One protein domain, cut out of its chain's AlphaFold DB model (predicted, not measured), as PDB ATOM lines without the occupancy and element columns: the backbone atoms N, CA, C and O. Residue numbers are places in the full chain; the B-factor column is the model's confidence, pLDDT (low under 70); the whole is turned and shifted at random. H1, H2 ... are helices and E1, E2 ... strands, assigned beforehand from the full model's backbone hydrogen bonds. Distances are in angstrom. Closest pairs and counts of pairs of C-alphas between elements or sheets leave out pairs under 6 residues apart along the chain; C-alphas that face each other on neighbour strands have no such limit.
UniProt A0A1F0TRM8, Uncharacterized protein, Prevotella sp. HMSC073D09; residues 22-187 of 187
ATOM      1  N   LEU A  22      61.001 -60.535  77.434       38.22
ATOM      2  CA  LEU A  22      60.706 -60.566  75.994       38.22
ATOM      3  C   LEU A  22      60.973 -59.250  75.250       38.22
ATOM      4  O   LEU A  22      61.300 -59.293  74.068       38.22
ATOM      5  N   ILE A  23      60.913 -58.100  75.926       40.69
ATOM      6  CA  ILE A  23      61.156 -56.796  75.280       40.69
ATOM      7  C   ILE A  23      62.658 -56.577  75.008       40.69
ATOM      8  O   ILE A  23      63.014 -55.870  74.074       40.69
ATOM      9  N   TYR A  24      63.556 -57.251  75.735       38.88
ATOM     10  CA  TYR A  24      65.013 -57.106  75.579       38.88
ATOM     11  C   TYR A  24      65.685 -58.238  74.787       38.88
ATOM     12  O   TYR A  24      66.893 -58.208  74.579       38.88
ATOM     13  N   ALA A  25      64.930 -59.237  74.316       45.44
ATOM     14  CA  ALA A  25      65.501 -60.449  73.718       45.44
ATOM     15  C   ALA A  25      66.135 -60.249  72.326       45.44
ATOM     16  O   ALA A  25      66.825 -61.137  71.828       45.44
ATOM     17  N   PHE A  26      65.898 -59.094  71.699       49.03
ATOM     18  CA  PHE A  26      66.566 -58.674  70.465       49.03
ATOM     19  C   PHE A  26      66.884 -57.169  70.432       49.03
ATOM     20  O   PHE A  26      67.851 -56.847  69.754       49.03
ATOM     21  N   ASN A  27      66.169 -56.305  71.186       53.34
ATOM     22  CA  ASN A  27      66.393 -54.844  71.248       53.34
ATOM     23  C   ASN A  27      67.795 -54.513  71.743       53.34
ATOM     24  O   ASN A  27      68.052 -54.434  72.946       53.34
ATOM     25  N   GLY A  28      68.712 -54.403  70.797       55.44
ATOM     26  CA  GLY A  28      70.110 -54.398  71.143       55.44
ATOM     27  C   GLY A  28      71.021 -54.411  69.946       55.44
ATOM     28  O   GLY A  28      72.056 -55.069  70.023       55.44
ATOM     29  N   ARG A  29      70.646 -53.781  68.828       66.69
ATOM     30  CA  ARG A  29      71.450 -53.793  67.606       66.69
ATOM     31  C   ARG A  29      71.580 -52.407  66.989       66.69
ATOM     32  O   ARG A  29      70.614 -51.814  66.533       66.69
ATOM     33  N   THR A  30      72.825 -51.991  66.774       61.62
ATOM     34  CA  THR A  30      73.167 -50.732  66.083       61.62
ATOM     35  C   THR A  30      72.731 -50.687  64.612       61.62
ATOM     36  O   THR A  30      72.760 -49.638  63.975       61.62
ATOM     37  N   LYS A  31      72.349 -51.838  64.046       74.00
ATOM     38  CA  LYS A  31      71.957 -52.036  62.641       74.00
ATOM     39  C   LYS A  31      70.562 -52.651  62.511       74.00
ATOM     40  O   LYS A  31      70.349 -53.465  61.606       74.00
ATOM     41  N   ASN A  32      69.660 -52.329  63.437       82.94
ATOM     42  CA  ASN A  32      68.244 -52.665  63.325       82.94
ATOM     43  C   ASN A  32      67.690 -52.144  61.988       82.94
ATOM     44  O   ASN A  32      67.972 -51.008  61.596       82.94
ATOM     45  N   THR A  33      66.962 -52.984  61.249       87.88
ATOM     46  CA  THR A  33      66.390 -52.577  59.968       87.88
ATOM     47  C   THR A  33      64.968 -52.032  60.154       87.88
ATOM     48  O   THR A  33      64.126 -52.725  60.722       87.88
ATOM     49  N   PRO A  34      64.656 -50.815  59.671       89.56
ATOM     50  CA  PRO A  34      63.292 -50.284  59.735       89.56
ATOM     51  C   PRO A  34      62.375 -50.915  58.676       89.56
ATOM     52  O   PRO A  34      61.157 -50.899  58.830       89.56
ATOM     53  N   VAL A  35      62.954 -51.500  57.617       91.81
ATOM     54  CA  VAL A  35      62.249 -52.158  56.509       91.81
ATOM     55  C   VAL A  35      62.969 -53.460  56.165       91.81
ATOM     56  O   VAL A  35      64.151 -53.440  55.833       91.81
ATOM     57  N   LEU A  36      62.273 -54.600  56.190       91.81
ATOM     58  CA  LEU A  36      62.891 -55.924  56.000       91.81
ATOM     59  C   LEU A  36      63.717 -56.065  54.711       91.81
ATOM     60  O   LEU A  36      64.788 -56.674  54.735       91.81
ATOM     61  N   SER A  37      63.257 -55.493  53.594       94.06
ATOM     62  CA  SER A  37      63.969 -55.550  52.307       94.06
ATOM     63  C   SER A  37      65.336 -54.859  52.350       94.06
ATOM     64  O   SER A  37      66.244 -55.212  51.593       94.06
ATOM     65  N   TRP A  38      65.560 -53.917  53.273       94.62
ATOM     66  CA  TRP A  38      66.858 -53.254  53.412       94.62
ATOM     67  C   TRP A  38      67.929 -54.207  53.940       94.62
ATOM     68  O   TRP A  38      69.075 -54.125  53.503       94.62
ATOM     69  N   ALA A  39      67.563 -55.183  54.775       93.06
ATOM     70  CA  ALA A  39      68.474 -56.249  55.190       93.06
ATOM     71  C   ALA A  39      68.851 -57.224  54.048       93.06
ATOM     72  O   ALA A  39      69.727 -58.067  54.241       93.06
ATOM     73  N   LEU A  40      68.231 -57.102  52.865       94.31
ATOM     74  CA  LEU A  40      68.543 -57.877  51.653       94.31
ATOM     75  C   LEU A  40      69.236 -57.055  50.554       94.31
ATOM     76  O   LEU A  40      69.870 -57.643  49.669       94.31
ATOM     77  N   THR A  41      69.108 -55.723  50.590       94.69
ATOM     78  CA  THR A  41      69.477 -54.832  49.471       94.69
ATOM     79  C   THR A  41      70.356 -53.640  49.851       94.69
ATOM     80  O   THR A  41      70.992 -53.059  48.973       94.69
ATOM     81  N   LYS A  42      70.411 -53.240  51.129       93.31
ATOM     82  CA  LYS A  42      71.126 -52.037  51.576       93.31
ATOM     83  C   LYS A  42      72.355 -52.425  52.410       93.31
ATOM     84  O   LYS A  42      72.187 -52.917  53.530       93.31
ATOM     85  N   PRO A  43      73.589 -52.140  51.943       89.06
ATOM     86  CA  PRO A  43      74.825 -52.563  52.613       89.06
ATOM     87  C   PRO A  43      74.931 -52.178  54.094       89.06
ATOM     88  O   PRO A  43      75.505 -52.917  54.889       89.06
ATOM     89  N   PHE A  44      74.351 -51.043  54.493       86.88
ATOM     90  CA  PHE A  44      74.357 -50.609  55.890       86.88
ATOM     91  C   PHE A  44      73.622 -51.589  56.827       86.88
ATOM     92  O   PHE A  44      74.120 -51.872  57.923       86.88
ATOM     93  N   TYR A  45      72.487 -52.137  56.370       89.31
ATOM     94  CA  TYR A  45      71.594 -53.026  57.128       89.31
ATOM     95  C   TYR A  45      71.895 -54.517  56.914       89.31
ATOM     96  O   TYR A  45      71.552 -55.347  57.757       89.31
ATOM     97  N   MET A  46      72.583 -54.861  55.821       88.88
ATOM     98  CA  MET A  46      73.124 -56.200  55.573       88.88
ATOM     99  C   MET A  46      74.305 -56.480  56.514       88.88
ATOM    100  O   MET A  46      75.462 -56.199  56.199       88.88
ATOM    101  N   SER A  47      74.024 -57.018  57.700       86.31
ATOM    102  CA  SER A  47      75.067 -57.445  58.635       86.31
ATOM    103  C   SER A  47      75.324 -58.945  58.555       86.31
ATOM    104  O   SER A  47      74.449 -59.723  58.189       86.31
ATOM    105  N   SER A  48      76.533 -59.357  58.930       91.81
ATOM    106  CA  SER A  48      76.869 -60.772  59.076       91.81
ATOM    107  C   SER A  48      76.450 -61.267  60.452       91.81
ATOM    108  O   SER A  48      76.825 -60.666  61.462       91.81
ATOM    109  N   GLY A  49      75.767 -62.405  60.499       94.38
ATOM    110  CA  GLY A  49      75.342 -63.036  61.740       94.38
ATOM    111  C   GLY A  49      76.496 -63.438  62.649       94.38
ATOM    112  O   GLY A  49      76.354 -63.409  63.870       94.38
ATOM    113  N   TYR A  50      77.674 -63.710  62.081       94.44
ATOM    114  CA  TYR A  50      78.894 -63.918  62.858       94.44
ATOM    115  C   TYR A  50      79.219 -62.692  63.714       94.44
ATOM    116  O   TYR A  50      79.443 -62.819  64.916       94.44
ATOM    117  N   LYS A  51      79.206 -61.501  63.103       92.50
ATOM    118  CA  LYS A  51      79.515 -60.250  63.802       92.50
ATOM    119  C   LYS A  51      78.451 -59.934  64.849       92.50
ATOM    120  O   LYS A  51      78.793 -59.619  65.979       92.50
ATOM    121  N   GLU A  52      77.179 -60.120  64.501       91.69
ATOM    122  CA  GLU A  52      76.058 -59.956  65.437       91.69
ATOM    123  C   GLU A  52      76.143 -60.895  66.650       91.69
ATOM    124  O   GLU A  52      75.698 -60.547  67.741       91.69
ATOM    125  N   THR A  53      76.710 -62.090  66.466       93.50
ATOM    126  CA  THR A  53      76.845 -63.090  67.532       93.50
ATOM    127  C   THR A  53      78.067 -62.822  68.415       93.50
ATOM    128  O   THR A  53      77.959 -62.878  69.641       93.50
ATOM    129  N   TRP A  54      79.221 -62.519  67.813       93.50
ATOM    130  CA  TRP A  54      80.523 -62.556  68.492       93.50
ATOM    131  C   TRP A  54      81.183 -61.194  68.727       93.50
ATOM    132  O   TRP A  54      82.156 -61.130  69.477       93.50
ATOM    133  N   GLU A  55      80.696 -60.106  68.128       91.38
ATOM    134  CA  GLU A  55      81.306 -58.780  68.263       91.38
ATOM    135  C   GLU A  55      80.397 -57.816  69.034       91.38
ATOM    136  O   GLU A  55      79.358 -57.385  68.539       91.38
ATOM    137  N   GLY A  56      80.829 -57.397  70.229       86.00
ATOM    138  CA  GLY A  56      80.021 -56.543  71.109       86.00
ATOM    139  C   GLY A  56      79.618 -55.188  70.518       86.00
ATOM    140  O   GLY A  56      78.565 -54.670  70.860       86.00
ATOM    141  N   ARG A  57      80.386 -54.644  69.563       85.38
ATOM    142  CA  ARG A  57      80.052 -53.392  68.846       85.38
ATOM    143  C   ARG A  57      78.827 -53.487  67.927       85.38
ATOM    144  O   ARG A  57      78.341 -52.468  67.444       85.38
ATOM    145  N   TYR A  58      78.357 -54.700  67.644       84.69
ATOM    146  CA  TYR A  58      77.092 -54.933  66.942       84.69
ATOM    147  C   TYR A  58      75.913 -55.018  67.920       84.69
ATOM    148  O   TYR A  58      74.776 -55.260  67.513       84.69
ATOM    149  N   SER A  59      76.165 -54.782  69.207       81.56
ATOM    150  CA  SER A  59      75.143 -54.670  70.231       81.56
ATOM    151  C   SER A  59      74.980 -53.234  70.722       81.56
ATOM    152  O   SER A  59      75.931 -52.457  70.694       81.56
ATOM    153  N   GLU A  60      73.779 -52.866  71.164       74.62
ATOM    154  CA  GLU A  60      73.559 -51.566  71.809       74.62
ATOM    155  C   GLU A  60      74.002 -51.587  73.275       74.62
ATOM    156  O   GLU A  60      73.847 -52.587  73.984       74.62
ATOM    157  N   GLY A  61      74.528 -50.452  73.734       73.75
ATOM    158  CA  GLY A  61      74.842 -50.206  75.138       73.75
ATOM    159  C   GLY A  61      75.734 -51.279  75.766       73.75
ATOM    160  O   GLY A  61      76.803 -51.610  75.258       73.75
ATOM    161  N   THR A  62      75.284 -51.814  76.900       73.62
ATOM    162  CA  THR A  62      76.046 -52.732  77.762       73.62
ATOM    163  C   THR A  62      75.834 -54.214  77.440       73.62
ATOM    164  O   THR A  62      76.353 -55.069  78.152       73.62
ATOM    165  N   ILE A  63      75.099 -54.545  76.371       76.69
ATOM    166  CA  ILE A  63      74.779 -55.937  76.007       76.69
ATOM    167  C   ILE A  63      76.043 -56.753  75.694       76.69
ATOM    168  O   ILE A  63      76.093 -57.950  75.979       76.69
ATOM    169  N   GLY A  64      77.063 -56.123  75.102       82.56
ATOM    170  CA  GLY A  64      78.295 -56.807  74.713       82.56
ATOM    171  C   GLY A  64      78.052 -57.926  73.690       82.56
ATOM    172  O   GLY A  64      77.251 -57.786  72.766       82.56
ATOM    173  N   LEU A  65      78.779 -59.037  73.811       88.38
ATOM    174  CA  LEU A  65      78.669 -60.189  72.906       88.38
ATOM    175  C   LEU A  65      77.423 -61.045  73.196       88.38
ATOM    176  O   LEU A  65      77.215 -61.513  74.315       88.38
ATOM    177  N   LYS A  66      76.610 -61.303  72.164       89.12
ATOM    178  CA  LYS A  66      75.335 -62.033  72.299       89.12
ATOM    179  C   LYS A  66      75.513 -63.552  72.435       89.12
ATOM    180  O   LYS A  66      74.620 -64.213  72.959       89.12
ATOM    181  N   ALA A  67      76.658 -64.093  72.011       90.50
ATOM    182  CA  ALA A  67      76.973 -65.526  71.973       90.50
ATOM    183  C   ALA A  67      76.694 -66.301  73.273       90.50
ATOM    184  O   ALA A  67      76.327 -67.465  73.210       90.50
ATOM    185  N   HIS A  68      76.835 -65.680  74.446       87.56
ATOM    186  CA  HIS A  68      76.651 -66.368  75.733       87.56
ATOM    187  C   HIS A  68      75.488 -65.820  76.561       87.56
ATOM    188  O   HIS A  68      75.219 -66.307  77.662       87.56
ATOM    189  N   SER A  69      74.766 -64.833  76.028       85.00
ATOM    190  CA  SER A  69      73.711 -64.153  76.766       85.00
ATOM    191  C   SER A  69      72.429 -64.979  76.802       85.00
ATOM    192  O   SER A  69      71.882 -65.380  75.772       85.00
ATOM    193  N   THR A  70      71.900 -65.199  78.002       82.81
ATOM    194  CA  THR A  70      70.608 -65.869  78.211       82.81
ATOM    195  C   THR A  70      69.428 -65.031  77.717       82.81
ATOM    196  O   THR A  70      68.403 -65.603  77.347       82.81
ATOM    197  N   SER A  71      69.591 -63.707  77.628       78.88
ATOM    198  CA  SER A  71      68.603 -62.791  77.048       78.88
ATOM    199  C   SER A  71      68.451 -62.992  75.536       78.88
ATOM    200  O   SER A  71      67.355 -62.850  75.004       78.88
ATOM    201  N   PHE A  72      69.519 -63.406  74.845       83.50
ATOM    202  CA  PHE A  72      69.562 -63.592  73.389       83.50
ATOM    203  C   PHE A  72      69.607 -65.081  73.031       83.50
ATOM    204  O   PHE A  72      70.532 -65.579  72.390       83.50
ATOM    205  N   ARG A  73      68.584 -65.826  73.456       86.31
ATOM    206  CA  ARG A  73      68.586 -67.299  73.440       86.31
ATOM    207  C   ARG A  73      68.856 -67.926  72.067       86.31
ATOM    208  O   ARG A  73      69.536 -68.941  72.010       86.31
ATOM    209  N   ALA A  74      68.387 -67.334  70.965       90.56
ATOM    210  CA  ALA A  74      68.694 -67.839  69.621       90.56
ATOM    211  C   ALA A  74      70.189 -67.707  69.269       90.56
ATOM    212  O   ALA A  74      70.760 -68.627  68.684       90.56
ATOM    213  N   PHE A  75      70.827 -66.602  69.671       92.69
ATOM    214  CA  PHE A  75      72.268 -66.394  69.516       92.69
ATOM    215  C   PHE A  75      73.055 -67.388  70.362       92.69
ATOM    216  O   PHE A  75      73.955 -68.040  69.841       92.69
ATOM    217  N   LYS A  76      72.659 -67.561  71.630       91.00
ATOM    218  CA  LYS A  76      73.281 -68.523  72.546       91.00
ATOM    219  C   LYS A  76      73.203 -69.956  72.031       91.00
ATOM    220  O   LYS A  76      74.217 -70.633  71.933       91.00
ATOM    221  N   ILE A  77      72.010 -70.389  71.621       90.12
ATOM    222  CA  ILE A  77      71.785 -71.715  71.033       90.12
ATOM    223  C   ILE A  77      72.685 -71.945  69.813       90.12
ATOM    224  O   ILE A  77      73.208 -73.043  69.641       90.12
ATOM    225  N   ALA A  78      72.849 -70.934  68.959       92.38
ATOM    226  CA  ALA A  78      73.697 -71.061  67.784       92.38
ATOM    227  C   ALA A  78      75.188 -71.119  68.145       92.38
ATOM    228  O   ALA A  78      75.898 -71.974  67.630       92.38
ATOM    229  N   ALA A  79      75.648 -70.236  69.032       92.75
ATOM    230  CA  ALA A  79      77.047 -70.144  69.444       92.75
ATOM    231  C   ALA A  79      77.534 -71.366  70.235       92.75
ATOM    232  O   ALA A  79      78.692 -71.752  70.111       92.75
ATOM    233  N   GLU A  80      76.648 -71.983  71.019       90.75
ATOM    234  CA  GLU A  80      76.943 -73.149  71.863       90.75
ATOM    235  C   GLU A  80      76.579 -74.479  71.174       90.75
ATOM    236  O   GLU A  80      76.534 -75.531  71.815       90.75
ATOM    237  N   TYR A  81      76.323 -74.460  69.858       89.19
ATOM    238  CA  TYR A  81      76.127 -75.686  69.089       89.19
ATOM    239  C   TYR A  81      77.354 -76.588  69.229       89.19
ATOM    240  O   TYR A  81      78.468 -76.204  68.876       89.19
ATOM    241  N   THR A  82      77.135 -77.799  69.738       82.12
ATOM    242  CA  THR A  82      78.183 -78.807  69.898       82.12
ATOM    243  C   THR A  82      78.184 -79.716  68.668       82.12
ATOM    244  O   THR A  82      77.244 -80.497  68.487       82.12
ATOM    245  N   PRO A  83      79.182 -79.602  67.778       76.75
ATOM    246  CA  PRO A  83      79.284 -80.451  66.600       76.75
ATOM    247  C   PRO A  83      79.816 -81.847  66.959       76.75
ATOM    248  O   PRO A  83      80.175 -82.122  68.103       76.75
ATOM    249  N   ALA A  84      79.875 -82.740  65.971       72.69
ATOM    250  CA  ALA A  84      80.490 -84.052  66.152       72.69
ATOM    251  C   ALA A  84      81.980 -83.933  66.537       72.69
ATOM    252  O   ALA A  84      82.640 -82.931  66.230       72.69
ATOM    253  N   ALA A  85      82.501 -84.975  67.191       72.56
ATOM    254  CA  ALA A  85      83.910 -85.070  67.565       72.56
ATOM    255  C   ALA A  85      84.829 -84.825  66.353       72.56
ATOM    256  O   ALA A  85      84.529 -85.260  65.243       72.56
ATOM    257  N   GLY A  86      85.936 -84.107  66.572       74.06
ATOM    258  CA  GLY A  86      86.895 -83.735  65.521       74.06
ATOM    259  C   GLY A  86      86.680 -82.351  64.899       74.06
ATOM    260  O   GLY A  86      87.480 -81.935  64.067       74.06
ATOM    261  N   THR A  87      85.650 -81.606  65.312       76.06
ATOM    262  CA  THR A  87      85.476 -80.219  64.854       76.06
ATOM    263  C   THR A  87      86.495 -79.290  65.532       76.06
ATOM    264  O   THR A  87      86.559 -79.292  66.764       76.06
ATOM    265  N   PRO A  88      87.275 -78.484  64.781       82.06
ATOM    266  CA  PRO A  88      88.273 -77.587  65.363       82.06
ATOM    267  C   PRO A  88      87.679 -76.579  66.353       82.06
ATOM    268  O   PRO A  88      86.663 -75.944  66.079       82.06
ATOM    269  N   SER A  89      88.363 -76.366  67.479       80.50
ATOM    270  CA  SER A  89      87.960 -75.392  68.508       80.50
ATOM    271  C   SER A  89      88.078 -73.932  68.057       80.50
ATOM    272  O   SER A  89      87.480 -73.046  68.665       80.50
ATOM    273  N   SER A  90      88.836 -73.667  66.987       84.25
ATOM    274  CA  SER A  90      88.920 -72.351  66.349       84.25
ATOM    275  C   SER A  90      87.645 -71.980  65.593       84.25
ATOM    276  O   SER A  90      87.401 -70.796  65.352       84.25
ATOM    277  N   TRP A  91      86.823 -72.969  65.230       88.00
ATOM    278  CA  TRP A  91      85.599 -72.736  64.488       88.00
ATOM    279  C   TRP A  91      84.521 -72.162  65.398       88.00
ATOM    280  O   TRP A  91      84.278 -72.638  66.508       88.00
ATOM    281  N   ARG A  92      83.840 -71.130  64.907       91.06
ATOM    282  CA  ARG A  92      82.813 -70.420  65.667       91.06
ATOM    283  C   ARG A  92      81.466 -70.530  64.982       91.06
ATOM    284  O   ARG A  92      81.275 -70.040  63.866       91.06
ATOM    285  N   TRP A  93      80.523 -71.129  65.695       94.31
ATOM    286  CA  TRP A  93      79.127 -71.205  65.293       94.31
ATOM    287  C   TRP A  93      78.409 -69.891  65.599       94.31
ATOM    288  O   TRP A  93      78.745 -69.192  66.555       94.31
ATOM    289  N   PHE A  94      77.447 -69.505  64.770       95.00
ATOM    290  CA  PHE A  94      76.737 -68.239  64.911       95.00
ATOM    291  C   PHE A  94      75.305 -68.316  64.385       95.00
ATOM    292  O   PHE A  94      74.960 -69.200  63.598       95.00
ATOM    293  N   LEU A  95      74.462 -67.375  64.823       96.06
ATOM    294  CA  LEU A  95      73.097 -67.243  64.322       96.06
ATOM    295  C   LEU A  95      73.134 -66.503  62.971       96.06
ATOM    296  O   LEU A  95      73.441 -65.305  62.959       96.06
ATOM    297  N   PRO A  96      72.846 -67.164  61.836       96.81
ATOM    298  CA  PRO A  96      72.945 -66.546  60.511       96.81
ATOM    299  C   PRO A  96      72.015 -65.344  60.361       96.81
ATOM    300  O   PRO A  96      70.914 -65.336  60.905       96.81
ATOM    301  N   SER A  97      72.431 -64.329  59.613       96.12
ATOM    302  CA  SER A  97      71.577 -63.204  59.223       96.12
ATOM    303  C   SER A  97      70.822 -63.490  57.920       96.12
ATOM    304  O   SER A  97      71.025 -64.511  57.262       96.12
ATOM    305  N   TYR A  98      69.982 -62.547  57.491       96.56
ATOM    306  CA  TYR A  98      69.381 -62.552  56.152       96.56
ATOM    307  C   TYR A  98      70.417 -62.656  55.039       96.56
ATOM    308  O   TYR A  98      70.204 -63.416  54.096       96.56
ATOM    309  N   SER A  99      71.533 -61.929  55.146       94.75
ATOM    310  CA  SER A  99      72.580 -61.971  54.126       94.75
ATOM    311  C   SER A  99      73.318 -63.307  54.117       94.75
ATOM    312  O   SER A  99      73.678 -63.780  53.044       94.75
ATOM    313  N   ASP A 100      73.504 -63.940  55.280       97.00
ATOM    314  CA  ASP A 100      74.121 -65.269  55.353       97.00
ATOM    315  C   ASP A 100      73.205 -66.331  54.717       97.00
ATOM    316  O   ASP A 100      73.660 -67.147  53.917       97.00
ATOM    317  N   TRP A 101      71.895 -66.273  54.982       97.19
ATOM    318  CA  TRP A 101      70.911 -67.129  54.308       97.19
ATOM    319  C   TRP A 101      70.802 -66.846  52.808       97.19
ATOM    320  O   TRP A 101      70.678 -67.782  52.025       97.19
ATOM    321  N   LYS A 102      70.897 -65.581  52.382       96.88
ATOM    322  CA  LYS A 102      70.933 -65.197  50.960       96.88
ATOM    323  C   LYS A 102      72.182 -65.742  50.262       96.88
ATOM    324  O   LYS A 102      72.093 -66.189  49.123       96.88
ATOM    325  N   ALA A 103      73.322 -65.781  50.949       95.75
ATOM    326  CA  ALA A 103      74.509 -66.462  50.442       95.75
ATOM    327  C   ALA A 103      74.283 -67.982  50.337       95.75
ATOM    328  O   ALA A 103      74.564 -68.561  49.292       95.75
ATOM    329  N   ALA A 104      73.709 -68.624  51.362       95.00
ATOM    330  CA  ALA A 104      73.388 -70.057  51.329       95.00
ATOM    331  C   ALA A 104      72.385 -70.420  50.216       95.00
ATOM    332  O   ALA A 104      72.542 -71.445  49.557       95.00
ATOM    333  N   PHE A 105      71.395 -69.563  49.966       96.81
ATOM    334  CA  PHE A 105      70.440 -69.692  48.866       96.81
ATOM    335  C   PHE A 105      71.139 -69.802  47.505       96.81
ATOM    336  O   PHE A 105      70.858 -70.729  46.745       96.81
ATOM    337  N   GLY A 106      72.092 -68.908  47.227       96.19
ATOM    338  CA  GLY A 106      72.857 -68.941  45.980       96.19
ATOM    339  C   GLY A 106      73.875 -70.073  45.919       96.19
ATOM    340  O   GLY A 106      73.996 -70.747  44.904       96.19
ATOM    341  N   MET A 107      74.596 -70.314  47.014       93.31
ATOM    342  CA  MET A 107      75.709 -71.263  47.028       93.31
ATOM    343  C   MET A 107      75.277 -72.727  47.109       93.31
ATOM    344  O   MET A 107      75.910 -73.574  46.493       93.31
ATOM    345  N   LEU A 108      74.243 -73.034  47.895       91.19
ATOM    346  CA  LEU A 108      73.780 -74.408  48.110       91.19
ATOM    347  C   LEU A 108      72.613 -74.747  47.186       91.19
ATOM    348  O   LEU A 108      72.560 -75.830  46.615       91.19
ATOM    349  N   GLY A 109      71.659 -73.822  47.069       94.38
ATOM    350  CA  GLY A 109      70.439 -74.021  46.293       94.38
ATOM    351  C   GLY A 109      70.547 -73.599  44.831       94.38
ATOM    352  O   GLY A 109      69.567 -73.761  44.107       94.38
ATOM    353  N   PHE A 110      71.683 -73.041  44.398       95.25
ATOM    354  CA  PHE A 110      71.865 -72.446  43.067       95.25
ATOM    355  C   PHE A 110      70.778 -71.421  42.703       95.25
ATOM    356  O   PHE A 110      70.393 -71.294  41.544       95.25
ATOM    357  N   GLY A 111      70.241 -70.717  43.703       96.62
ATOM    358  CA  GLY A 111      69.250 -69.670  43.488       96.62
ATOM    359  C   GLY A 111      69.884 -68.367  42.992       96.62
ATOM    360  O   GLY A 111      71.022 -68.034  43.333       96.62
ATOM    361  N   ASP A 112      69.131 -67.578  42.225       97.38
ATOM    362  CA  ASP A 112      69.592 -66.271  41.752       97.38
ATOM    363  C   ASP A 112      69.510 -65.215  42.867       97.38
ATOM    364  O   ASP A 112      68.468 -64.615  43.142       97.38
ATOM    365  N   THR A 113      70.640 -64.968  43.532       96.19
ATOM    366  CA  THR A 113      70.719 -63.984  44.625       96.19
ATOM    367  C   THR A 113      70.399 -62.549  44.187       96.19
ATOM    368  O   THR A 113      70.057 -61.725  45.042       96.19
ATOM    369  N   SER A 114      70.481 -62.231  42.888       96.25
ATOM    370  CA  SER A 114      70.160 -60.896  42.372       96.25
ATOM    371  C   SER A 114      68.661 -60.589  42.450       96.25
ATOM    372  O   SER A 114      68.284 -59.420  42.572       96.25
ATOM    373  N   GLN A 115      67.812 -61.623  42.467       96.50
ATOM    374  CA  GLN A 115      66.353 -61.504  42.555       96.50
ATOM    375  C   GLN A 115      65.849 -61.320  43.989       96.50
ATOM    376  O   GLN A 115      64.778 -60.756  44.196       96.50
ATOM    377  N   VAL A 116      66.627 -61.744  44.990       97.12
ATOM    378  CA  VAL A 116      66.237 -61.688  46.407       97.12
ATOM    379  C   VAL A 116      66.322 -60.249  46.922       97.12
ATOM    380  O   VAL A 116      67.341 -59.835  47.489       97.12
ATOM    381  N   LYS A 117      65.271 -59.465  46.686       95.75
ATOM    382  CA  LYS A 117      65.194 -58.038  47.040       95.75
ATOM    383  C   LYS A 117      64.153 -57.747  48.113       95.75
ATOM    384  O   LYS A 117      64.346 -56.820  48.896       95.75
ATOM    385  N   ASP A 118      63.123 -58.579  48.207       95.12
ATOM    386  CA  ASP A 118      61.950 -58.333  49.031       95.12
ATOM    387  C   ASP A 118      61.740 -59.446  50.055       95.12
ATOM    388  O   ASP A 118      62.000 -60.627  49.816       95.12
ATOM    389  N   ALA A 119      61.257 -59.052  51.230       93.38
ATOM    390  CA  ALA A 119      60.711 -59.999  52.191       93.38
ATOM    391  C   ALA A 119      59.276 -60.375  51.789       93.38
ATOM    392  O   ALA A 119      58.627 -59.678  51.014       93.38
ATOM    393  N   ASN A 120      58.776 -61.477  52.341       94.88
ATOM    394  CA  ASN A 120      57.467 -62.062  52.053       94.88
ATOM    395  C   ASN A 120      57.289 -62.546  50.603       94.88
ATOM    396  O   ASN A 120      56.173 -62.841  50.190       94.88
ATOM    397  N   GLN A 121      58.388 -62.678  49.857       96.88
ATOM    398  CA  GLN A 121      58.423 -63.246  48.513       96.88
ATOM    399  C   GLN A 121      59.124 -64.604  48.515       96.88
ATOM    400  O   GLN A 121      60.061 -64.842  49.285       96.88
ATOM    401  N   ARG A 122      58.645 -65.500  47.651       97.56
ATOM    402  CA  ARG A 122      59.193 -66.841  47.447       97.56
ATOM    403  C   ARG A 122      60.096 -66.823  46.224       97.56
ATOM    404  O   ARG A 122      59.641 -66.491  45.137       97.56
ATOM    405  N   TYR A 123      61.346 -67.223  46.402       98.38
ATOM    406  CA  TYR A 123      62.326 -67.278  45.322       98.38
ATOM    407  C   TYR A 123      62.700 -68.721  45.021       98.38
ATOM    408  O   TYR A 123      62.962 -69.486  45.952       98.38
ATOM    409  N   SER A 124      62.736 -69.082  43.739       98.12
ATOM    410  CA  SER A 124      63.069 -70.435  43.291       98.12
ATOM    411  C   SER A 124      64.488 -70.834  43.699       98.12
ATOM    412  O   SER A 124      65.434 -70.059  43.555       98.12
ATOM    413  N   TRP A 125      64.641 -72.061  44.193       97.56
ATOM    414  CA  TRP A 125      65.936 -72.676  44.509       97.56
ATOM    415  C   TRP A 125      65.840 -74.204  44.482       97.56
ATOM    416  O   TRP A 125      64.755 -74.781  44.469       97.56
ATOM    417  N   ASN A 126      66.980 -74.881  44.563       97.25
ATOM    418  CA  ASN A 126      67.052 -76.339  44.557       97.25
ATOM    419  C   ASN A 126      67.018 -76.948  45.971       97.25
ATOM    420  O   ASN A 126      67.900 -77.725  46.347       97.25
ATOM    421  N   GLY A 127      65.997 -76.626  46.769       96.56
ATOM    422  CA  GLY A 127      65.885 -77.083  48.162       96.56
ATOM    423  C   GLY A 127      65.916 -78.604  48.337       96.56
ATOM    424  O   GLY A 127      66.519 -79.106  49.283       96.56
ATOM    425  N   SER A 128      65.347 -79.356  47.391       96.38
ATOM    426  CA  SER A 128      65.406 -80.826  47.381       96.38
ATOM    427  C   SER A 128      66.833 -81.375  47.263       96.38
ATOM    428  O   SER A 128      67.147 -82.406  47.860       96.38
ATOM    429  N   ILE A 129      67.709 -80.702  46.509       93.56
ATOM    430  CA  ILE A 129      69.126 -81.080  46.386       93.56
ATOM    431  C   ILE A 129      69.848 -80.759  47.695       93.56
ATOM    432  O   ILE A 129      70.542 -81.615  48.242       93.56
ATOM    433  N   VAL A 130      69.617 -79.563  48.238       93.12
ATOM    434  CA  VAL A 130      70.196 -79.133  49.516       93.12
ATOM    435  C   VAL A 130      69.821 -80.103  50.642       93.12
ATOM    436  O   VAL A 130      70.682 -80.536  51.405       93.12
ATOM    437  N   ASP A 131      68.554 -80.508  50.721       93.56
ATOM    438  CA  ASP A 131      68.071 -81.464  51.719       93.56
ATOM    439  C   ASP A 131      68.741 -82.840  51.607       93.56
ATOM    440  O   ASP A 131      69.128 -83.425  52.621       93.56
ATOM    441  N   LYS A 132      68.926 -83.340  50.377       91.75
ATOM    442  CA  LYS A 132      69.659 -84.588  50.125       91.75
ATOM    443  C   LYS A 132      71.103 -84.493  50.621       91.75
ATOM    444  O   LYS A 132      71.541 -85.407  51.314       91.75
ATOM    445  N   LEU A 133      71.802 -83.390  50.345       87.94
ATOM    446  CA  LEU A 133      73.178 -83.169  50.811       87.94
ATOM    447  C   LEU A 133      73.266 -83.149  52.346       87.94
ATOM    448  O   LEU A 133      74.133 -83.802  52.926       87.94
ATOM    449  N   PHE A 134      72.329 -82.474  53.024       86.25
ATOM    450  CA  PHE A 134      72.280 -82.486  54.491       86.25
ATOM    451  C   PHE A 134      72.049 -83.888  55.054       86.25
ATOM    452  O   PHE A 134      72.729 -84.276  56.004       86.25
ATOM    453  N   LYS A 135      71.128 -84.661  54.469       88.00
ATOM    454  CA  LYS A 135      70.859 -86.046  54.881       88.00
ATOM    455  C   LYS A 135      72.061 -86.963  54.644       88.00
ATOM    456  O   LYS A 135      72.396 -87.743  55.530       88.00
ATOM    457  N   GLN A 136      72.744 -86.836  53.504       86.69
ATOM    458  CA  GLN A 136      73.964 -87.594  53.193       86.69
ATOM    459  C   GLN A 136      75.096 -87.307  54.186       86.69
ATOM    460  O   GLN A 136      75.833 -88.214  54.558       86.69
ATOM    461  N   ALA A 137      75.189 -86.075  54.689       80.75
ATOM    462  CA  ALA A 137      76.121 -85.712  55.754       80.75
ATOM    463  C   ALA A 137      75.679 -86.179  57.164       80.75
ATOM    464  O   ALA A 137      76.304 -85.802  58.158       80.75
ATOM    465  N   GLY A 138      74.599 -86.962  57.289       82.38
ATOM    466  CA  GLY A 138      74.043 -87.413  58.572       82.38
ATOM    467  C   GLY A 138      73.243 -86.339  59.323       82.38
ATOM    468  O   GLY A 138      73.069 -86.425  60.537       82.38
ATOM    469  N   GLY A 139      72.799 -85.291  58.627       82.31
ATOM    470  CA  GLY A 139      72.003 -84.200  59.180       82.31
ATOM    471  C   GLY A 139      70.490 -84.382  59.053       82.31
ATOM    472  O   GLY A 139      69.977 -85.270  58.376       82.31
ATOM    473  N   LYS A 140      69.754 -83.482  59.708       87.94
ATOM    474  CA  LYS A 140      68.297 -83.348  59.634       87.94
ATOM    475  C   LYS A 140      67.893 -82.334  58.579       87.94
ATOM    476  O   LYS A 140      68.528 -81.287  58.440       87.94
ATOM    477  N   THR A 141      66.750 -82.614  57.951       91.06
ATOM    478  CA  THR A 141      66.144 -81.743  56.942       91.06
ATOM    479  C   THR A 141      66.074 -80.292  57.391       91.06
ATOM    480  O   THR A 141      65.678 -80.006  58.529       91.06
ATOM    481  N   ILE A 142      66.440 -79.389  56.482       90.19
ATOM    482  CA  ILE A 142      66.245 -77.956  56.681       90.19
ATOM    483  C   ILE A 142      64.871 -77.487  56.186       90.19
ATOM    484  O   ILE A 142      64.464 -76.392  56.543       90.19
ATOM    485  N   LEU A 143      64.139 -78.293  55.417       95.62
ATOM    486  CA  LEU A 143      62.939 -77.860  54.700       95.62
ATOM    487  C   LEU A 143      61.707 -77.690  55.605       95.62
ATOM    488  O   LEU A 143      61.597 -78.315  56.660       95.62
ATOM    489  N   ASN A 144      60.762 -76.866  55.140       95.69
ATOM    490  CA  ASN A 144      59.422 -76.645  55.696       95.69
ATOM    491  C   ASN A 144      59.423 -76.217  57.172       95.69
ATOM    492  O   ASN A 144      58.563 -76.601  57.964       95.69
ATOM    493  N   LYS A 145      60.412 -75.404  57.542       94.06
ATOM    494  CA  LYS A 145      60.596 -74.844  58.884       94.06
ATOM    495  C   LYS A 145      60.893 -73.357  58.780       94.06
ATOM    496  O   LYS A 145      61.457 -72.913  57.786       94.06
ATOM    497  N   HIS A 146      60.532 -72.597  59.808       94.31
ATOM    498  CA  HIS A 146      61.046 -71.243  59.993       94.31
ATOM    499  C   HIS A 146      62.296 -71.293  60.864       94.31
ATOM    500  O   HIS A 146      62.284 -71.953  61.913       94.31
ATOM    501  N   TYR A 147      63.336 -70.578  60.438       95.88
ATOM    502  CA  TYR A 147      64.583 -70.392  61.172       95.88
ATOM    503  C   TYR A 147      64.746 -68.958  61.605       95.88
ATOM    504  O   TYR A 147      64.611 -68.060  60.781       95.88
ATOM    505  N   TRP A 148      65.106 -68.756  62.866       96.38
ATOM    506  CA  TRP A 148      65.540 -67.461  63.350       96.38
ATOM    507  C   TRP A 148      66.787 -67.018  62.602       96.38
ATOM    508  O   TRP A 148      67.677 -67.819  62.305       96.38
ATOM    509  N   THR A 149      66.853 -65.717  62.356       95.88
ATOM    510  CA  THR A 149      68.066 -65.051  61.904       95.88
ATOM    511  C   THR A 149      68.518 -64.027  62.938       95.88
ATOM    512  O   THR A 149      67.757 -63.632  63.820       95.88
ATOM    513  N   SER A 150      69.759 -63.573  62.823       94.44
ATOM    514  CA  SER A 150      70.283 -62.444  63.597       94.44
ATOM    515  C   SER A 150      69.852 -61.079  63.046       94.44
ATOM    516  O   SER A 150      70.227 -60.053  63.615       94.44
ATOM    517  N   THR A 151      69.075 -61.035  61.954       94.25
ATOM    518  CA  THR A 151      68.483 -59.798  61.430       94.25
ATOM    519  C   THR A 151      67.399 -59.309  62.377       94.25
ATOM    520  O   THR A 151      66.353 -59.939  62.497       94.25
ATOM    521  N   GLU A 152      67.632 -58.175  63.029       90.75
ATOM    522  CA  GLU A 152      66.600 -57.509  63.821       90.75
ATOM    523  C   GLU A 152      65.716 -56.642  62.922       90.75
ATOM    524  O   GLU A 152      66.233 -55.943  62.046       90.75
ATOM    525  N   TYR A 153      64.402 -56.698  63.156       89.75
ATOM    526  CA  TYR A 153      63.402 -55.904  62.454       89.75
ATOM    527  C   TYR A 153      62.558 -55.124  63.458       89.75
ATOM    528  O   TYR A 153      61.746 -55.688  64.191       89.75
ATOM    529  N   GLN A 154      62.763 -53.809  63.484       85.19
ATOM    530  CA  GLN A 154      62.114 -52.906  64.429       85.19
ATOM    531  C   GLN A 154      62.263 -53.386  65.890       85.19
ATOM    532  O   GLN A 154      63.189 -54.120  66.256       85.19
ATOM    533  N   THR A 155      61.391 -52.913  66.777       80.44
ATOM    534  CA  THR A 155      61.514 -53.147  68.220       80.44
ATOM    535  C   THR A 155      60.915 -54.480  68.673       80.44
ATOM    536  O   THR A 155      61.310 -55.011  69.713       80.44
ATOM    537  N   THR A 156      60.010 -55.077  67.898       82.25
ATOM    538  CA  THR A 156      59.206 -56.236  68.325       82.25
ATOM    539  C   THR A 156      59.447 -57.502  67.511       82.25
ATOM    540  O   THR A 156      59.037 -58.577  67.951       82.25
ATOM    541  N   GLU A 157      60.159 -57.428  66.384       90.12
ATOM    542  CA  GLU A 157      60.317 -58.550  65.458       90.12
ATOM    543  C   GLU A 157      61.781 -58.876  65.115       90.12
ATOM    544  O   GLU A 157      62.719 -58.098  65.301       90.12
ATOM    545  N   ALA A 158      61.993 -60.086  64.615       92.12
ATOM    546  CA  ALA A 158      63.251 -60.495  64.014       92.12
ATOM    547  C   ALA A 158      62.982 -61.259  62.719       92.12
ATOM    548  O   ALA A 158      61.920 -61.852  62.518       92.12
ATOM    549  N   GLY A 159      63.960 -61.226  61.824       95.12
ATOM    550  CA  GLY A 159      63.904 -61.936  60.564       95.12
ATOM    551  C   GLY A 159      63.936 -63.449  60.766       95.12
ATOM    552  O   GLY A 159      64.668 -63.977  61.609       95.12
ATOM    553  N   THR A 160      63.197 -64.146  59.922       96.94
ATOM    554  CA  THR A 160      63.179 -65.593  59.766       96.94
ATOM    555  C   THR A 160      63.338 -65.980  58.302       96.94
ATOM    556  O   THR A 160      63.048 -65.199  57.396       96.94
ATOM    557  N   VAL A 161      63.802 -67.201  58.060       98.00
ATOM    558  CA  VAL A 161      63.886 -67.778  56.714       98.00
ATOM    559  C   VAL A 161      63.150 -69.103  56.687       98.00
ATOM    560  O   VAL A 161      63.210 -69.878  57.643       98.00
ATOM    561  N   ASN A 162      62.447 -69.355  55.587       97.88
ATOM    562  CA  ASN A 162      61.693 -70.575  55.364       97.88
ATOM    563  C   ASN A 162      62.097 -71.217  54.027       97.88
ATOM    564  O   ASN A 162      61.614 -70.788  52.983       97.88
ATOM    565  N   PRO A 163      62.986 -72.219  54.036       97.62
ATOM    566  CA  PRO A 163      63.275 -73.049  52.867       97.62
ATOM    567  C   PRO A 163      62.201 -74.133  52.648       97.62
ATOM    568  O   PRO A 163      61.845 -74.848  53.582       97.62
ATOM    569  N   THR A 164      61.729 -74.303  51.414       98.00
ATOM    570  CA  THR A 164      60.884 -75.413  50.923       98.00
ATOM    571  C   THR A 164      61.649 -76.225  49.873       98.00
ATOM    572  O   THR A 164      62.807 -75.931  49.578       98.00
ATOM    573  N   ALA A 165      61.041 -77.270  49.316       97.62
ATOM    574  CA  ALA A 165      61.679 -78.132  48.316       97.62
ATOM    575  C   ALA A 165      62.113 -77.392  47.032       97.62
ATOM    576  O   ALA A 165      63.063 -77.821  46.375       97.62
ATOM    577  N   ASP A 166      61.427 -76.297  46.714       97.62
ATOM    578  CA  ASP A 166      61.437 -75.577  45.439       97.62
ATOM    579  C   ASP A 166      61.573 -74.052  45.591       97.62
ATOM    580  O   ASP A 166      61.924 -73.368  44.631       97.62
ATOM    581  N   GLY A 167      61.397 -73.496  46.797       97.75
ATOM    582  CA  GLY A 167      61.617 -72.071  47.047       97.75
ATOM    583  C   GLY A 167      62.136 -71.716  48.442       97.75
ATOM    584  O   GLY A 167      61.976 -72.450  49.411       97.75
ATOM    585  N   MET A 168      62.727 -70.537  48.586       98.44
ATOM    586  CA  MET A 168      63.106 -69.957  49.878       98.44
ATOM    587  C   MET A 168      62.497 -68.564  50.009       98.44
ATOM    588  O   MET A 168      62.439 -67.814  49.038       98.44
ATOM    589  N   ALA A 169      62.027 -68.228  51.207       98.25
ATOM    590  CA  ALA A 169      61.494 -66.905  51.510       98.25
ATOM    591  C   ALA A 169      62.040 -66.364  52.830       98.25
ATOM    592  O   ALA A 169      62.367 -67.123  53.749       98.25
ATOM    593  N   TRP A 170      62.076 -65.038  52.909       98.06
ATOM    594  CA  TRP A 170      62.474 -64.251  54.070       98.06
ATOM    595  C   TRP A 170      61.229 -63.592  54.667       98.06
ATOM    596  O   TRP A 170      60.496 -62.927  53.945       98.06
ATOM    597  N   TYR A 171      60.995 -63.752  55.966       97.12
ATOM    598  CA  TYR A 171      59.792 -63.292  56.684       97.12
ATOM    599  C   TYR A 171      60.175 -62.676  58.024       97.12
ATOM    600  O   TYR A 171      61.185 -63.070  58.577       97.12
ATOM    601  N   SER A 172      59.366 -61.825  58.643       95.00
ATOM    602  CA  SER A 172      59.557 -61.507  60.067       95.00
ATOM    603  C   SER A 172      58.742 -62.419  60.981       95.00
ATOM    604  O   SER A 172      57.840 -63.139  60.552       95.00
ATOM    605  N   GLN A 173      59.093 -62.405  62.263       93.69
ATOM    606  CA  GLN A 173      58.279 -62.972  63.325       93.69
ATOM    607  C   GLN A 173      58.495 -62.197  64.630       93.69
ATOM    608  O   GLN A 173      59.596 -61.704  64.896       93.69
ATOM    609  N   ILE A 174      57.460 -62.147  65.473       90.25
ATOM    610  CA  ILE A 174      57.498 -61.530  66.801       90.25
ATOM    611  C   ILE A 174      58.574 -62.201  67.660       90.25
ATOM    612  O   ILE A 174      58.637 -63.431  67.787       90.25
ATOM    613  N   LYS A 175      59.420 -61.378  68.285       82.69
ATOM    614  CA  LYS A 175      60.482 -61.806  69.202       82.69
ATOM    615  C   LYS A 175      59.885 -62.702  70.292       82.69
ATOM    616  O   LYS A 175      58.927 -62.340  70.968       82.69
ATOM    617  N   GLY A 176      60.454 -63.896  70.456       76.12
ATOM    618  CA  GLY A 176      59.983 -64.889  71.428       76.12
ATOM    619  C   GLY A 176      58.996 -65.925  70.898       76.12
ATOM    620  O   GLY A 176      58.670 -66.870  71.624       76.12
ATOM    621  N   ALA A 177      58.560 -65.817  69.641       85.06
ATOM    622  CA  ALA A 177      57.821 -66.892  68.996       85.06
ATOM    623  C   ALA A 177      58.644 -68.193  68.930       85.06
ATOM    624  O   ALA A 177      59.883 -68.207  68.918       85.06
ATOM    625  N   ARG A 178      57.936 -69.323  68.850       83.00
ATOM    626  CA  ARG A 178      58.561 -70.636  68.670       83.00
ATOM    627  C   ARG A 178      59.028 -70.772  67.223       83.00
ATOM    628  O   ARG A 178      58.224 -70.795  66.300       83.00
ATOM    629  N   THR A 179      60.337 -70.852  67.031       87.00
ATOM    630  CA  THR A 179      60.997 -70.974  65.723       87.00
ATOM    631  C   THR A 179      62.324 -71.718  65.914       87.00
ATOM    632  O   THR A 179      62.799 -71.870  67.045       87.00
ATOM    633  N   HIS A 180      62.883 -72.260  64.833       91.88
ATOM    634  CA  HIS A 180      64.071 -73.112  64.874       91.88
ATOM    635  C   HIS A 180      65.355 -72.284  64.832       91.88
ATOM    636  O   HIS A 180      65.379 -71.176  64.303       91.88
ATOM    637  N   VAL A 181      66.443 -72.844  65.352       93.06
ATOM    638  CA  VAL A 181      67.787 -72.284  65.183       93.06
ATOM    639  C   VAL A 181      68.611 -73.265  64.363       93.06
ATOM    640  O   VAL A 181      68.716 -74.439  64.728       93.06
ATOM    641  N   ARG A 182      69.187 -72.767  63.266       93.44
ATOM    642  CA  ARG A 182      70.127 -73.490  62.410       93.44
ATOM    643  C   ARG A 182      71.458 -72.725  62.406       93.44
ATOM    644  O   ARG A 182      71.571 -71.735  61.685       93.44
ATOM    645  N   PRO A 183      72.419 -73.116  63.260       93.25
ATOM    646  CA  PRO A 183      73.711 -72.444  63.343       93.25
ATOM    647  C   PRO A 183      74.476 -72.510  62.016       93.25
ATOM    648  O   PRO A 183      74.437 -73.527  61.322       93.25
ATOM    649  N   PHE A 184      75.180 -71.437  61.671       93.94
ATOM    650  CA  PHE A 184      76.176 -71.413  60.594       93.94
ATOM    651  C   PHE A 184      77.558 -71.357  61.226       93.94
ATOM    652  O   PHE A 184      77.682 -70.964  62.387       93.94
ATOM    653  N   ILE A 185      78.592 -71.735  60.484       91.25
ATOM    654  CA  ILE A 185      79.953 -71.751  61.005       91.25
ATOM    655  C   ILE A 185      80.879 -70.818  60.239       91.25
ATOM    656  O   ILE A 185      80.741 -70.605  59.033       91.25
ATOM    657  N   LYS A 186      81.834 -70.248  60.970       89.25
ATOM    658  CA  LYS A 186      82.990 -69.563  60.415       89.25
ATOM    659  C   LYS A 186      84.250 -70.264  60.911       89.25
ATOM    660  O   LYS A 186      84.445 -70.376  62.124       89.25
ATOM    661  N   PHE A 187      85.046 -70.726  59.960       83.88
ATOM    662  CA  PHE A 187      86.360 -71.331  60.145       83.88
ATOM    663  C   PHE A 187      87.479 -70.311  59.926       83.88
ATOM    664  O   PHE A 187      87.243 -69.310  59.200       83.88
TER     665      PHE A 187
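What this domain is: This is residues 22 to 187 of the 187 residues of an uncharacterized protein of Prevotella sp. HMSC073D09 (UniProt A0A1F0TRM8). A strongly twisted sheet of four strands, E2 E5 E4 E3, has the longest helix, H4, packed over one face along its strands; near its E3 edge the short helices H2 and H3 pack on a small two-stranded sheet, E1 E6. H5 makes a corner with the end of H4, and H1 packs on the beginning of H4. The printed part has 166 residues, 70 of them, under half, in five named helices and six named strands, in the order H1 H2 H3 E1 H4 E2 H5 E3 E4 E5 E6; the class is mixed and both sheets are antiparallel. The whole is compact, with a radius of gyration of the C-alphas of 15.1 A and spans of 43 by 39 by 27 A.

How they stand to each other: Going along from Leu 22, find H1, residues 38 to 41; it touches residues 98 to 102 alone of H4, residues 98 to 109, with the closest C-alphas, Leu 40 and Ser 99, 6.3 A apart. H2, residues 49 to 54, is close to but not clearly touching H3, residues 73 to 79; they are about perpendicular at 87 degrees, with the closest C-alphas, Thr 53 and Phe 75, 6.0 A apart. Next look at E1, residues 92 to 94, the antiparallel neighbour of E6, residues 184 to 186, with N 94 and O 184 at 2.8 A; C-alphas Tyr 50 and Phe 94 are the closest of H2 and E1, at 5.2 A. The large sheet runs E2, residues 122 to 124, E5, residues 167 to 174, E4, residues 157 to 163, and E3, residues 147 to 153. H4 lies over E5 and E4 at a height of 9.5 A over the sheet, along the strands, at 22 degrees to E5 on the local plane: two layers, a helix on one face of a sheet. H5, residues 127 to 136, touches H4 only at their ends, about perpendicular at 80 degrees, with the closest C-alphas, Gly 109 and Gly 127, 5.8 A apart. H1, H2, H3 and H5 only graze this sheet. E3 E4 E5 form a meander, each strand the antiparallel neighbour of the one before, in two hairpins. Within hydrogen-bond range are N 168 and O 123, 2.8 A, for E2 and E5, N 160 and O 171, 2.6 A, for E5 and E4, and N 159 and O 151, 2.8 A, for E4 and E3. Every O i to N i+4 pair is within range in H2, H3, H4 and H5; H1 is too short for one.

Where its parts are: Find C-alpha 38 at (66.858, -53.254, 53.412), where H1 begins. H4 runs 15.2 A from C-alpha 98 at (69.381, -62.552, 56.152), and H5 runs 14.2 A. E3 is 14.6 A long, E4 19.4 A and E5 22.8 A; E6 ends at C-alpha 186, (82.990, -69.563, 60.415).

The domain as a whole: The C-alphas farthest apart, Gly 61 and Gln 136, are 43.4 A apart. The printed part has no cut; the long links are H2 to H3, H3 to E1 and H4 to E2. Residues 22 to 30 of the model have pLDDT under 70.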